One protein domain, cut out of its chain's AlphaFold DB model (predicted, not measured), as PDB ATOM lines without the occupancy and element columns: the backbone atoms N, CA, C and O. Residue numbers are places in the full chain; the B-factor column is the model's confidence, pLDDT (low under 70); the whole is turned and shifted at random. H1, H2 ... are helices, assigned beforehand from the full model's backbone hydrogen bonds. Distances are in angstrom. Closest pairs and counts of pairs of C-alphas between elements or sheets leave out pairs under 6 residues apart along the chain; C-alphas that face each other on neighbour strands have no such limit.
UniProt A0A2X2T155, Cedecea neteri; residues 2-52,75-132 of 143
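What this domain is: This is residues 2 to 52 and 75 to 132 of the 143 residues of a protein of Cedecea neteri (UniProt A0A2X2T155). What shape is this? Four helices make a rod-like bundle: long H2, H3 and H4 stand side by side, and shorter H1 slants across one end. What is printed? The printed part has 109 residues with four named helices, H1 to H4 in chain order, and is all helix. It is only just loose, close to compact, with a radius of gyration of the C-alphas of 15.9 A and spans of 53 by 21 by 20 A.

How they stand to each other: How does the first helix stand? H1, residues 2 to 15, and H2, residues 20 to 52, form a helical hairpin at a steep tilt of 45 degrees; the closest C-alphas, of Ser 15 and Ala 22, are 4.8 A apart. How do the others stand? H2 touches H3, residues 78 to 102, the same way at a shallow tilt of 25 degrees, closest at the C-alphas of Val 44 and Met 93, 5.0 A. H3 and H4, residues 108 to 131, form a helical hairpin at a shallow tilt of 13 degrees, closest at the C-alphas of Ala 97 and Arg 111, 5.6 A. Are the backbones helical? Every O i to N i+4 pair in H1, H2, H3 and H4 is within hydrogen-bond range.

Where its parts are: Where are the anchors? H1 begins at C-alpha 2 (-0.024, 11.295, 60.213), and H4 ends at C-alpha 131 (13.903, 19.033, 59.075). How long are the helices? From first to last C-alpha, H1 to H4 measure 20.4 A, 48.0 A, 36.2 A and 34.5 A.

The domain as a whole: Is it cut? Residues 53 to 74 are not printed, and C-alphas 52 and 75 are 35.3 A apart. Where is confidence low? Residues 2 to 3 and 75 to 76 have pLDDT under 70.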
ATOM      1  N   PRO A   2       0.252  10.822  58.839       62.03
ATOM      2  CA  PRO A   2      -0.024  11.295  60.213       62.03
ATOM      3  C   PRO A   2       1.153  12.029  60.874       62.03
ATOM      4  O   PRO A   2       0.992  13.069  61.505       62.03
ATOM      5  N   GLN A   3       2.372  11.532  60.649       69.38
ATOM      6  CA  GLN A   3       3.601  12.088  61.231       69.38
ATOM      7  C   GLN A   3       3.866  13.552  60.831       69.38
ATOM      8  O   GLN A   3       4.484  14.290  61.590       69.38
ATOM      9  N   VAL A   4       3.376  13.976  59.663       70.44
ATOM     10  CA  VAL A   4       3.551  15.327  59.098       70.44
ATOM     11  C   VAL A   4       2.741  16.344  59.882       70.44
ATOM     12  O   VAL A   4       3.230  17.400  60.266       70.44
ATOM     13  N   ILE A   5       1.496  15.979  60.161       77.19
ATOM     14  CA  ILE A   5       0.534  16.825  60.855       77.19
ATOM     15  C   ILE A   5       0.944  16.939  62.326       77.19
ATOM     16  O   ILE A   5       0.949  18.031  62.886       77.19
ATOM     17  N   HIS A   6       1.407  15.837  62.926       79.00
ATOM     18  CA  HIS A   6       1.993  15.873  64.264       79.00
ATOM     19  C   HIS A   6       3.274  16.718  64.331       79.00
ATOM     20  O   HIS A   6       3.474  17.429  65.314       79.00
ATOM     21  N   ALA A   7       4.134  16.686  63.307       81.06
ATOM     22  CA  ALA A   7       5.323  17.540  63.257       81.06
ATOM     23  C   ALA A   7       4.956  19.031  63.204       81.06
ATOM     24  O   ALA A   7       5.520  19.807  63.970       81.06
ATOM     25  N   ALA A   8       3.962  19.408  62.392       83.62
ATOM     26  CA  ALA A   8       3.447  20.777  62.340       83.62
ATOM     27  C   ALA A   8       2.869  21.231  63.692       83.62
ATOM     28  O   ALA A   8       3.074  22.369  64.106       83.62
ATOM     29  N   GLY A   9       2.180  20.333  64.403       84.75
ATOM     30  CA  GLY A   9       1.690  20.586  65.759       84.75
ATOM     31  C   GLY A   9       2.809  20.872  66.762       84.75
ATOM     32  O   GLY A   9       2.678  21.783  67.569       84.75
ATOM     33  N   ARG A  10       3.924  20.139  66.683       83.44
ATOM     34  CA  ARG A  10       5.068  20.341  67.586       83.44
ATOM     35  C   ARG A  10       5.832  21.624  67.306       83.44
ATOM     36  O   ARG A  10       6.117  22.343  68.244       83.44
ATOM     37  N   ILE A  11       6.102  21.940  66.038       85.19
ATOM     38  CA  ILE A  11       6.753  23.212  65.670       85.19
ATOM     39  C   ILE A  11       5.935  24.391  66.201       85.19
ATOM     40  O   ILE A  11       6.496  25.318  66.769       85.19
ATOM     41  N   TYR A  12       4.608  24.318  66.073       86.12
ATOM     42  CA  TYR A  12       3.704  25.333  66.605       86.12
ATOM     43  C   TYR A  12       3.782  25.451  68.136       86.12
ATOM     44  O   TYR A  12       3.822  26.555  68.664       86.12
ATOM     45  N   GLN A  13       3.832  24.326  68.855       86.25
ATOM     46  CA  GLN A  13       3.988  24.324  70.315       86.25
ATOM     47  C   GLN A  13       5.354  24.856  70.764       86.25
ATOM     48  O   GLN A  13       5.414  25.619  71.718       86.25
ATOM     49  N   ASP A  14       6.432  24.476  70.076       84.38
ATOM     50  CA  ASP A  14       7.793  24.916  70.391       84.38
ATOM     51  C   ASP A  14       7.964  26.421  70.106       84.38
ATOM     52  O   ASP A  14       8.609  27.118  70.881       84.38
ATOM     53  N   SER A  15       7.353  26.928  69.030       85.81
ATOM     54  CA  SER A  15       7.276  28.364  68.712       85.81
ATOM     55  C   SER A  15       6.503  29.132  69.788       85.81
ATOM     56  O   SER A  15       6.995  30.120  70.318       85.81
ATOM     57  N   ALA A  16       5.349  28.610  70.218       86.06
ATOM     58  CA  ALA A  16       4.578  29.192  71.318       86.06
ATOM     59  C   ALA A  16       5.303  29.162  72.680       86.06
ATOM     60  O   ALA A  16       4.862  29.824  73.615       86.06
ATOM     61  N   ALA A  17       6.388  28.391  72.803       87.50
ATOM     62  CA  ALA A  17       7.268  28.345  73.968       87.50
ATOM     63  C   ALA A  17       8.559  29.170  73.769       87.50
ATOM     64  O   ALA A  17       9.579  28.864  74.390       87.50
ATOM     65  N   ASP A  18       8.523  30.175  72.887       85.88
ATOM     66  CA  ASP A  18       9.607  31.119  72.581       85.88
ATOM     67  C   ASP A  18      10.894  30.461  72.043       85.88
ATOM     68  O   ASP A  18      12.013  30.901  72.321       85.88
ATOM     69  N   ASN A  19      10.774  29.382  71.257       86.25
ATOM     70  CA  ASN A  19      11.925  28.787  70.578       86.25
ATOM     71  C   ASN A  19      12.220  29.514  69.247       86.25
ATOM     72  O   ASN A  19      11.525  29.265  68.255       86.25
ATOM     73  N   PRO A  20      13.315  30.295  69.141       87.19
ATOM     74  CA  PRO A  20      13.596  31.105  67.951       87.19
ATOM     75  C   PRO A  20      13.849  30.265  66.688       87.19
ATOM     76  O   PRO A  20      13.615  30.712  65.564       87.19
ATOM     77  N   TYR A  21      14.305  29.019  66.841       86.75
ATOM     78  CA  TYR A  21      14.473  28.108  65.708       86.75
ATOM     79  C   TYR A  21      13.137  27.533  65.237       86.75
ATOM     80  O   TYR A  21      12.974  27.276  64.044       86.75
ATOM     81  N   ALA A  22      12.190  27.325  66.156       87.50
ATOM     82  CA  ALA A  22      10.844  26.891  65.802       87.50
ATOM     83  C   ALA A  22      10.111  28.002  65.046       87.50
ATOM     84  O   ALA A  22       9.494  27.712  64.024       87.50
ATOM     85  N   ASP A  23      10.271  29.259  65.469       87.75
ATOM     86  CA  ASP A  23       9.708  30.430  64.784       87.75
ATOM     87  C   ASP A  23      10.198  30.535  63.340       87.75
ATOM     88  O   ASP A  23       9.401  30.654  62.406       87.75
ATOM     89  N   ALA A  24      11.511  30.411  63.124       89.62
ATOM     90  CA  ALA A  24      12.089  30.472  61.784       89.62
ATOM     91  C   ALA A  24      11.537  29.368  60.862       89.62
ATOM     92  O   ALA A  24      11.224  29.619  59.694       89.62
ATOM     93  N   VAL A  25      11.387  28.144  61.380       89.56
ATOM     94  CA  VAL A  25      10.798  27.024  60.627       89.56
ATOM     95  C   VAL A  25       9.300  27.233  60.407       89.56
ATOM     96  O   VAL A  25       8.795  26.908  59.330       89.56
ATOM     97  N   MET A  26       8.590  27.804  61.380       89.75
ATOM     98  CA  MET A  26       7.170  28.119  61.270       89.75
ATOM     99  C   MET A  26       6.920  29.113  60.134       89.75
ATOM    100  O   MET A  26       6.120  28.813  59.252       89.75
ATOM    101  N   VAL A  27       7.669  30.217  60.071       91.56
ATOM    102  CA  VAL A  27       7.556  31.206  58.984       91.56
ATOM    103  C   VAL A  27       7.789  30.560  57.615       91.56
ATOM    104  O   VAL A  27       6.995  30.748  56.689       91.56
ATOM    105  N   GLN A  28       8.840  29.745  57.479       92.19
ATOM    106  CA  GLN A  28       9.131  29.037  56.226       92.19
ATOM    107  C   GLN A  28       7.992  28.096  55.822       92.19
ATOM    108  O   GLN A  28       7.610  28.030  54.650       92.19
ATOM    109  N   LEU A  29       7.436  27.366  56.789       91.56
ATOM    110  CA  LEU A  29       6.336  26.440  56.566       91.56
ATOM    111  C   LEU A  29       5.052  27.172  56.166       91.56
ATOM    112  O   LEU A  29       4.381  26.751  55.227       91.56
ATOM    113  N   GLU A  30       4.721  28.274  56.832       92.12
ATOM    114  CA  GLU A  30       3.546  29.081  56.510       92.12
ATOM    115  C   GLU A  30       3.615  29.665  55.104       92.12
ATOM    116  O   GLU A  30       2.635  29.571  54.359       92.12
ATOM    117  N   GLN A  31       4.767  30.222  54.726       94.88
ATOM    118  CA  GLN A  31       5.005  30.745  53.383       94.88
ATOM    119  C   GLN A  31       4.896  29.637  52.337       94.88
ATOM    120  O   GLN A  31       4.205  29.800  51.328       94.88
ATOM    121  N   ALA A  32       5.527  28.489  52.588       94.56
ATOM    122  CA  ALA A  32       5.484  27.361  51.671       94.56
ATOM    123  C   ALA A  32       4.058  26.810  51.513       94.56
ATOM    124  O   ALA A  32       3.650  26.513  50.392       94.56
ATOM    125  N   LEU A  33       3.286  26.716  52.602       94.31
ATOM    126  CA  LEU A  33       1.881  26.303  52.568       94.31
ATOM    127  C   LEU A  33       1.028  27.290  51.772       94.31
ATOM    128  O   LEU A  33       0.266  26.865  50.913       94.31
ATOM    129  N   THR A  34       1.169  28.596  52.016       95.38
ATOM    130  CA  THR A  34       0.431  29.627  51.267       95.38
ATOM    131  C   THR A  34       0.726  29.533  49.772       95.38
ATOM    132  O   THR A  34      -0.198  29.486  48.961       95.38
ATOM    133  N   GLN A  35       2.006  29.441  49.400       96.38
ATOM    134  CA  GLN A  35       2.425  29.328  48.002       96.38
ATOM    135  C   GLN A  35       1.915  28.036  47.354       96.38
ATOM    136  O   GLN A  35       1.386  28.075  46.245       96.38
ATOM    137  N   ALA A  36       2.061  26.897  48.032       96.06
ATOM    138  CA  ALA A  36       1.636  25.604  47.514       96.06
ATOM    139  C   ALA A  36       0.114  25.541  47.330       96.06
ATOM    140  O   ALA A  36      -0.349  25.123  46.269       96.06
ATOM    141  N   SER A  37      -0.658  26.010  48.312       95.44
ATOM    142  CA  SER A  37      -2.118  26.048  48.223       95.44
ATOM    143  C   SER A  37      -2.594  26.959  47.094       95.44
ATOM    144  O   SER A  37      -3.465  26.560  46.328       95.44
ATOM    145  N   ALA A  38      -1.989  28.142  46.928       97.00
ATOM    146  CA  ALA A  38      -2.324  29.041  45.826       97.00
ATOM    147  C   ALA A  38      -2.036  28.401  44.457       97.00
ATOM    148  O   ALA A  38      -2.878  28.445  43.562       97.00
ATOM    149  N   GLN A  39      -0.879  27.752  44.298       97.38
ATOM    150  CA  GLN A  39      -0.528  27.065  43.052       97.38
ATOM    151  C   GLN A  39      -1.484  25.915  42.734       97.38
ATOM    152  O   GLN A  39      -1.919  25.783  41.592       97.38
ATOM    153  N   ILE A  40      -1.841  25.106  43.734       96.62
ATOM    154  CA  ILE A  40      -2.829  24.038  43.564       96.62
ATOM    155  C   ILE A  40      -4.183  24.622  43.162       96.62
ATOM    156  O   ILE A  40      -4.783  24.133  42.209       96.62
ATOM    157  N   GLN A  41      -4.636  25.689  43.823       96.31
ATOM    158  CA  GLN A  41      -5.928  26.301  43.525       96.31
ATOM    159  C   GLN A  41      -5.996  26.830  42.090       96.31
ATOM    160  O   GLN A  41      -6.989  26.606  41.403       96.31
ATOM    161  N   VAL A  42      -4.920  27.452  41.598       97.62
ATOM    162  CA  VAL A  42      -4.824  27.871  40.192       97.62
ATOM    163  C   VAL A  42      -5.005  26.675  39.253       97.62
ATOM    164  O   VAL A  42      -5.757  26.764  38.286       97.62
ATOM    165  N   LYS A  43      -4.384  25.525  39.548       96.75
ATOM    166  CA  LYS A  43      -4.539  24.308  38.731       96.75
ATOM    167  C   LYS A  43      -5.926  23.691  38.815       96.75
ATOM    168  O   LYS A  43      -6.424  23.206  37.801       96.75
ATOM    169  N   VAL A  44      -6.557  23.731  39.984       95.62
ATOM    170  CA  VAL A  44      -7.958  23.323  40.151       95.62
ATOM    171  C   VAL A  44      -8.859  24.181  39.263       95.62
ATOM    172  O   VAL A  44      -9.626  23.621  38.485       95.62
ATOM    173  N   SER A  45      -8.711  25.506  39.303       95.94
ATOM    174  CA  SER A  45      -9.515  26.424  38.489       95.94
ATOM    175  C   SER A  45      -9.234  26.296  36.986       95.94
ATOM    176  O   SER A  45     -10.166  26.315  36.190       95.94
ATOM    177  N   GLU A  46      -7.977  26.083  36.573       95.44
ATOM    178  CA  GLU A  46      -7.637  25.755  35.175       95.44
ATOM    179  C   GLU A  46      -8.394  24.501  34.698       95.44
ATOM    180  O   GLU A  46      -8.982  24.496  33.617       95.44
ATOM    181  N   LEU A  47      -8.403  23.438  35.508       94.44
ATOM    182  CA  LEU A  47      -9.093  22.188  35.185       94.44
ATOM    183  C   LEU A  47     -10.617  22.335  35.194       94.44
ATOM    184  O   LEU A  47     -11.287  21.688  34.395       94.44
ATOM    185  N   GLU A  48     -11.173  23.171  36.069       92.56
ATOM    186  CA  GLU A  48     -12.605  23.486  36.084       92.56
ATOM    187  C   GLU A  48     -13.048  24.171  34.797       92.56
ATOM    188  O   GLU A  48     -14.035  23.749  34.196       92.56
ATOM    189  N   THR A  49     -12.275  25.145  34.322       93.50
ATOM    190  CA  THR A  49     -12.521  25.784  33.027       93.50
ATOM    191  C   THR A  49     -12.473  24.762  31.894       93.50
ATOM    192  O   THR A  49     -13.377  24.732  31.065       93.50
ATOM    193  N   VAL A  50     -11.485  23.861  31.881       91.88
ATOM    194  CA  VAL A  50     -11.414  22.788  30.872       91.88
ATOM    195  C   VAL A  50     -12.648  21.883  30.927       91.88
ATOM    196  O   VAL A  50     -13.236  21.586  29.893       91.88
ATOM    197  N   LEU A  51     -13.070  21.468  32.123       88.62
ATOM    198  CA  LEU A  51     -14.234  20.598  32.308       88.62
ATOM    199  C   LEU A  51     -15.560  21.285  31.946       88.62
ATOM    200  O   LEU A  51     -16.486  20.607  31.512       88.62
ATOM    201  N   SER A  52     -15.651  22.613  32.066       87.81
ATOM    202  CA  SER A  52     -16.836  23.379  31.651       87.81
ATOM    203  C   SER A  52     -17.055  23.431  30.132       87.81
ATOM    204  O   SER A  52     -18.143  23.794  29.696       87.81
ATOM    205  N   SER A  75      -5.695  17.600  64.119       63.50
ATOM    206  CA  SER A  75      -4.576  18.518  64.342       63.50
ATOM    207  C   SER A  75      -4.842  19.352  65.588       63.50
ATOM    208  O   SER A  75      -5.906  19.944  65.722       63.50
ATOM    209  N   ARG A  76      -3.851  19.456  66.480       68.31
ATOM    210  CA  ARG A  76      -3.895  20.365  67.641       68.31
ATOM    211  C   ARG A  76      -3.374  21.775  67.322       68.31
ATOM    212  O   ARG A  76      -3.177  22.561  68.239       68.31
ATOM    213  N   SER A  77      -3.124  22.090  66.048       78.88
ATOM    214  CA  SER A  77      -2.698  23.426  65.610       78.88
ATOM    215  C   SER A  77      -3.367  23.860  64.296       78.88
ATOM    216  O   SER A  77      -3.628  23.005  63.433       78.88
ATOM    217  N   PRO A  78      -3.588  25.178  64.090       83.69
ATOM    218  CA  PRO A  78      -4.048  25.726  62.809       83.69
ATOM    219  C   PRO A  78      -3.153  25.311  61.634       83.69
ATOM    220  O   PRO A  78      -3.630  25.009  60.541       83.69
ATOM    221  N   LEU A  79      -1.842  25.216  61.873       84.19
ATOM    222  CA  LEU A  79      -0.859  24.850  60.857       84.19
ATOM    223  C   LEU A  79      -1.028  23.408  60.365       84.19
ATOM    224  O   LEU A  79      -0.927  23.144  59.167       84.19
ATOM    225  N   GLY A  80      -1.350  22.471  61.260       85.12
ATOM    226  CA  GLY A  80      -1.630  21.100  60.846       85.12
ATOM    227  C   GLY A  80      -2.920  20.982  60.025       85.12
ATOM    228  O   GLY A  80      -2.944  20.192  59.084       85.12
ATOM    229  N   TYR A  81      -3.945  21.809  60.280       85.69
ATOM    230  CA  TYR A  81      -5.132  21.876  59.411       85.69
ATOM    231  C   TYR A  81      -4.802  22.429  58.022       85.69
ATOM    232  O   TYR A  81      -5.274  21.888  57.024       85.69
ATOM    233  N   ARG A  82      -3.909  23.422  57.920       88.94
ATOM    234  CA  ARG A  82      -3.426  23.920  56.619       88.94
ATOM    235  C   ARG A  82      -2.711  22.845  55.801       88.94
ATOM    236  O   ARG A  82      -2.901  22.783  54.588       88.94
ATOM    237  N   CYS A  83      -1.956  21.957  56.448       88.88
ATOM    238  CA  CYS A  83      -1.390  20.781  55.782       88.88
ATOM    239  C   CYS A  83      -2.482  19.837  55.251       88.88
ATOM    240  O   CYS A  83      -2.336  19.300  54.156       88.88
ATOM    241  N   VAL A  84      -3.576  19.640  55.996       87.94
ATOM    242  CA  VAL A  84      -4.720  18.828  55.540       87.94
ATOM    243  C   VAL A  84      -5.394  19.463  54.331       87.94
ATOM    244  O   VAL A  84      -5.600  18.776  53.335       87.94
ATOM    245  N   TRP A  85      -5.683  20.765  54.368       88.62
ATOM    246  CA  TRP A  85      -6.305  21.462  53.237       88.62
ATOM    247  C   TRP A  85      -5.455  21.398  51.970       88.62
ATOM    248  O   TRP A  85      -6.002  21.216  50.887       88.62
ATOM    249  N   LEU A  86      -4.126  21.463  52.093       92.06
ATOM    250  CA  LEU A  86      -3.234  21.264  50.952       92.06
ATOM    251  C   LEU A  86      -3.399  19.867  50.330       92.06
ATOM    252  O   LEU A  86      -3.433  19.741  49.106       92.06
ATOM    253  N   LEU A  87      -3.509  18.820  51.156       90.44
ATOM    254  CA  LEU A  87      -3.714  17.449  50.680       90.44
ATOM    255  C   LEU A  87      -5.073  17.283  50.000       90.44
ATOM    256  O   LEU A  87      -5.141  16.665  48.942       90.44
ATOM    257  N   VAL A  88      -6.125  17.869  50.573       89.88
ATOM    258  CA  VAL A  88      -7.469  17.875  49.977       89.88
ATOM    259  C   VAL A  88      -7.462  18.608  48.634       89.88
ATOM    260  O   VAL A  88      -7.985  18.087  47.653       89.88
ATOM    261  N   GLY A  89      -6.818  19.775  48.550       92.12
ATOM    262  CA  GLY A  89      -6.690  20.514  47.293       92.12
ATOM    263  C   GLY A  89      -5.918  19.729  46.229       92.12
ATOM    264  O   GLY A  89      -6.312  19.706  45.064       92.12
ATOM    265  N   TYR A  90      -4.838  19.041  46.618       93.94
ATOM    266  CA  TYR A  90      -4.098  18.162  45.711       93.94
ATOM    267  C   TYR A  90      -4.964  17.000  45.203       93.94
ATOM    268  O   TYR A  90      -4.950  16.714  44.006       93.94
ATOM    269  N   ASP A  91      -5.724  16.352  46.088       91.50
ATOM    270  CA  ASP A  91      -6.636  15.258  45.734       91.50
ATOM    271  C   ASP A  91      -7.717  15.725  44.749       91.50
ATOM    272  O   ASP A  91      -7.919  15.116  43.697       91.50
ATOM    273  N   GLN A  92      -8.323  16.887  45.014       91.31
ATOM    274  CA  GLN A  92      -9.293  17.512  44.118       91.31
ATOM    275  C   GLN A  92      -8.688  17.812  42.737       91.31
ATOM    276  O   GLN A  92      -9.306  17.525  41.708       91.31
ATOM    277  N   MET A  93      -7.475  18.367  42.700       95.06
ATOM    278  CA  MET A  93      -6.753  18.631  41.456       95.06
ATOM    279  C   MET A  93      -6.482  17.333  40.684       95.06
ATOM    280  O   MET A  93      -6.723  17.274  39.477       95.06
ATOM    281  N   ALA A  94      -6.010  16.286  41.365       94.19
ATOM    282  CA  ALA A  94      -5.730  14.988  40.760       94.19
ATOM    283  C   ALA A  94      -6.999  14.362  40.170       94.19
ATOM    284  O   ALA A  94      -7.001  13.961  39.005       94.19
ATOM    285  N   MET A  95      -8.095  14.354  40.931       91.12
ATOM    286  CA  MET A  95      -9.395  13.862  40.478       91.12
ATOM    287  C   MET A  95      -9.857  14.580  39.201       91.12
ATOM    288  O   MET A  95     -10.201  13.924  38.216       91.12
ATOM    289  N   LYS A  96      -9.807  15.917  39.173       91.88
ATOM    290  CA  LYS A  96     -10.188  16.706  37.990       91.88
ATOM    291  C   LYS A  96      -9.257  16.465  36.800       91.88
ATOM    292  O   LYS A  96      -9.726  16.403  35.667       91.88
ATOM    293  N   ALA A  97      -7.957  16.280  37.031       94.69
ATOM    294  CA  ALA A  97      -7.008  15.945  35.970       94.69
ATOM    295  C   ALA A  97      -7.310  14.569  35.352       94.69
ATOM    296  O   ALA A  97      -7.242  14.413  34.133       94.69
ATOM    297  N   PHE A  98      -7.688  13.579  36.169       92.69
ATOM    298  CA  PHE A  98      -8.147  12.284  35.666       92.69
ATOM    299  C   PHE A  98      -9.449  12.408  34.875       92.69
ATOM    300  O   PHE A  98      -9.537  11.828  33.798       92.69
ATOM    301  N   GLN A  99     -10.411  13.203  35.355       90.12
ATOM    302  CA  GLN A  99     -11.661  13.472  34.637       90.12
ATOM    303  C   GLN A  99     -11.419  14.114  33.273       90.12
ATOM    304  O   GLN A  99     -11.847  13.580  32.254       90.12
ATOM    305  N   ALA A 100     -10.661  15.210  33.238       91.88
ATOM    306  CA  ALA A 100     -10.350  15.908  31.997       91.88
ATOM    307  C   ALA A 100      -9.614  14.995  31.003       91.88
ATOM    308  O   ALA A 100      -9.876  15.044  29.805       91.88
ATOM    309  N   HIS A 101      -8.712  14.133  31.483       92.38
ATOM    310  CA  HIS A 101      -8.021  13.178  30.621       92.38
ATOM    311  C   HIS A 101      -8.949  12.073  30.106       92.38
ATOM    312  O   HIS A 101      -8.898  11.737  28.926       92.38
ATOM    313  N   HIS A 102      -9.794  11.517  30.977       88.25
ATOM    314  CA  HIS A 102     -10.734  10.455  30.626       88.25
ATOM    315  C   HIS A 102     -11.735  10.906  29.557       88.25
ATOM    316  O   HIS A 102     -12.017  10.149  28.635       88.25
ATOM    317  N   TYR A 103     -12.191  12.159  29.625       87.44
ATOM    318  CA  TYR A 103     -13.058  12.762  28.609       87.44
ATOM    319  C   TYR A 103     -12.307  13.277  27.370       87.44
ATOM    320  O   TYR A 103     -12.911  13.899  26.503       87.44
ATOM    321  N   GLY A 104     -10.993  13.052  27.272       90.31
ATOM    322  CA  GLY A 104     -10.190  13.463  26.117       90.31
ATOM    323  C   GLY A 104      -9.903  14.966  26.023       90.31
ATOM    324  O   GLY A 104      -9.392  15.419  25.004       90.31
ATOM    325  N   LEU A 105     -10.178  15.746  27.074       92.19
ATOM    326  CA  LEU A 105      -9.978  17.201  27.097       92.19
ATOM    327  C   LEU A 105      -8.513  17.600  27.318       92.19
ATOM    328  O   LEU A 105      -8.108  18.706  26.965       92.19
ATOM    329  N   ILE A 106      -7.706  16.714  27.915       95.31
ATOM    330  CA  ILE A 106      -6.260  16.912  28.082       95.31
ATOM    331  C   ILE A 106      -5.460  15.664  27.706       95.31
ATOM    332  O   ILE A 106      -5.891  14.521  27.886       95.31
ATOM    333  N   SER A 107      -4.226  15.886  27.252       97.00
ATOM    334  CA  SER A 107      -3.287  14.806  26.956       97.00
ATOM    335  C   SER A 107      -2.822  14.084  28.226       97.00
ATOM    336  O   SER A 107      -2.773  14.652  29.323       97.00
ATOM    337  N   ARG A 108      -2.388  12.829  28.060       96.25
ATOM    338  CA  ARG A 108      -1.757  12.046  29.134       96.25
ATOM    339  C   ARG A 108      -0.545  12.770  29.731       96.25
ATOM    340  O   ARG A 108      -0.397  12.817  30.946       96.25
ATOM    341  N   GLN A 109       0.281  13.384  28.884       97.81
ATOM    342  CA  GLN A 109       1.455  14.140  29.322       97.81
ATOM    343  C   GLN A 109       1.066  15.350  30.182       97.81
ATOM    344  O   GLN A 109       1.715  15.614  31.194       97.81
ATOM    345  N   ARG A 110      -0.011  16.068  29.826       97.50
ATOM    346  CA  ARG A 110      -0.506  17.194  30.631       97.50
ATOM    347  C   ARG A 110      -1.009  16.724  31.994       97.50
ATOM    348  O   ARG A 110      -0.649  17.334  32.998       97.50
ATOM    349  N   ARG A 111      -1.783  15.635  32.036       96.88
ATOM    350  CA  ARG A 111      -2.231  15.001  33.287       96.88
ATOM    351  C   ARG A 111      -1.046  14.633  34.181       96.88
ATOM    352  O   ARG A 111      -1.009  15.030  35.340       96.88
ATOM    353  N   ASP A 112      -0.068  13.913  33.636       97.38
ATOM    354  CA  ASP A 112       1.099  13.453  34.398       97.38
ATOM    355  C   ASP A 112       1.955  14.632  34.883       97.38
ATOM    356  O   ASP A 112       2.443  14.628  36.014       97.38
ATOM    357  N   GLY A 113       2.063  15.694  34.078       97.81
ATOM    358  CA  GLY A 113       2.689  16.953  34.478       97.81
ATOM    359  C   GLY A 113       1.997  17.616  35.673       97.81
ATOM    360  O   GLY A 113       2.678  18.020  36.614       97.81
ATOM    361  N   LEU A 114       0.661  17.682  35.675       97.06
ATOM    362  CA  LEU A 114      -0.121  18.235  36.789       97.06
ATOM    363  C   LEU A 114       0.083  17.427  38.080       97.06
ATOM    364  O   LEU A 114       0.357  18.009  39.131       97.06
ATOM    365  N   LEU A 115       0.018  16.092  38.001       96.69
ATOM    366  CA  LEU A 115       0.235  15.205  39.152       96.69
ATOM    367  C   LEU A 115       1.653  15.341  39.715       96.69
ATOM    368  O   LEU A 115       1.834  15.452  40.929       96.69
ATOM    369  N   ASN A 116       2.664  15.387  38.844       96.94
ATOM    370  CA  ASN A 116       4.047  15.566  39.268       96.94
ATOM    371  C   ASN A 116       4.247  16.918  39.957       96.94
ATOM    372  O   ASN A 116       4.775  16.953  41.067       96.94
ATOM    373  N   GLN A 117       3.778  18.014  39.350       95.44
ATOM    374  CA  GLN A 117       3.888  19.363  39.916       95.44
ATOM    375  C   GLN A 117       3.202  19.468  41.283       95.44
ATOM    376  O   GLN A 117       3.842  19.874  42.254       95.44
ATOM    377  N   GLY A 118       1.946  19.026  41.402       94.88
ATOM    378  CA  GLY A 118       1.244  19.022  42.688       94.88
ATOM    379  C   GLY A 118       1.930  18.132  43.728       94.88
ATOM    380  O   GLY A 118       2.130  18.540  44.872       94.88
ATOM    381  N   GLY A 119       2.397  16.949  43.319       94.88
ATOM    382  CA  GLY A 119       3.147  16.052  44.191       94.88
ATOM    383  C   GLY A 119       4.465  16.664  44.676       94.88
ATOM    384  O   GLY A 119       4.861  16.447  45.822       94.88
ATOM    385  N   HIS A 120       5.159  17.446  43.844       95.56
ATOM    386  CA  HIS A 120       6.366  18.170  44.255       95.56
ATOM    387  C   HIS A 120       6.070  19.216  45.333       95.56
ATOM    388  O   HIS A 120       6.826  19.298  46.302       95.56
ATOM    389  N   LEU A 121       4.958  19.950  45.225       94.44
ATOM    390  CA  LEU A 121       4.537  20.918  46.245       94.44
ATOM    391  C   LEU A 121       4.290  20.238  47.596       94.44
ATOM    392  O   LEU A 121       4.837  20.666  48.612       94.44
ATOM    393  N   VAL A 122       3.561  19.120  47.604       93.38
ATOM    394  CA  VAL A 122       3.302  18.342  48.829       93.38
ATOM    395  C   VAL A 122       4.605  17.798  49.434       93.38
ATOM    396  O   VAL A 122       4.829  17.901  50.642       93.38
ATOM    397  N   ARG A 123       5.511  17.255  48.608       92.62
ATOM    398  CA  ARG A 123       6.813  16.742  49.079       92.62
ATOM    399  C   ARG A 123       7.716  17.845  49.632       92.62
ATOM    400  O   ARG A 123       8.454  17.584  50.579       92.62
ATOM    401  N   ARG A 124       7.649  19.069  49.099       92.94
ATOM    402  CA  ARG A 124       8.395  20.222  49.630       92.94
ATOM    403  C   ARG A 124       7.971  20.546  51.064       92.94
ATOM    404  O   ARG A 124       8.834  20.697  51.923       92.94
ATOM    405  N   ILE A 125       6.665  20.564  51.339       92.31
ATOM    406  CA  ILE A 125       6.132  20.752  52.700       92.31
ATOM    407  C   ILE A 125       6.598  19.631  53.633       92.31
ATOM    408  O   ILE A 125       7.040  19.895  54.751       92.31
ATOM    409  N   TYR A 126       6.580  18.384  53.154       88.06
ATOM    410  CA  TYR A 126       7.118  17.253  53.910       88.06
ATOM    411  C   TYR A 126       8.602  17.433  54.251       88.06
ATOM    412  O   TYR A 126       9.009  17.138  55.371       88.06
ATOM    413  N   GLY A 127       9.403  17.932  53.307       89.62
ATOM    414  CA  GLY A 127      10.824  18.212  53.508       89.62
ATOM    415  C   GLY A 127      11.075  19.213  54.636       89.62
ATOM    416  O   GLY A 127      11.890  18.935  55.513       89.62
ATOM    417  N   ILE A 128      10.322  20.319  54.659       89.25
ATOM    418  CA  ILE A 128      10.390  21.334  55.725       89.25
ATOM    419  C   ILE A 128       9.999  20.718  57.073       89.25
ATOM    420  O   ILE A 128      10.703  20.859  58.060       89.25
ATOM    421  N   LEU A 129       8.906  19.960  57.123       87.19
ATOM    422  CA  LEU A 129       8.442  19.355  58.375       87.19
ATOM    423  C   LEU A 129       9.379  18.269  58.908       87.19
ATOM    424  O   LEU A 129       9.466  18.059  60.117       87.19
ATOM    425  N   ARG A 130      10.090  17.573  58.017       84.50
ATOM    426  CA  ARG A 130      11.059  16.537  58.385       84.50
ATOM    427  C   ARG A 130      12.391  17.118  58.866       84.50
ATOM    428  O   ARG A 130      13.135  16.386  59.515       84.50
ATOM    429  N   SER A 131      12.697  18.380  58.556       82.38
ATOM    430  CA  SER A 131      13.903  19.033  59.075       82.38
ATOM    431  C   SER A 131      13.790  19.343  60.572       82.38
ATOM    432  O   SER A 131      14.819  19.426  61.241       82.38
ATOM    433  N   TRP A 132      12.567  19.430  61.126       82.31
ATOM    434  CA  TRP A 132      12.380  19.635  62.561       82.31
ATOM    435  C   TRP A 132      12.750  18.378  63.374       82.31
ATOM    436  O   TRP A 132      12.223  17.285  63.109       82.31
TER     437      TRP A 132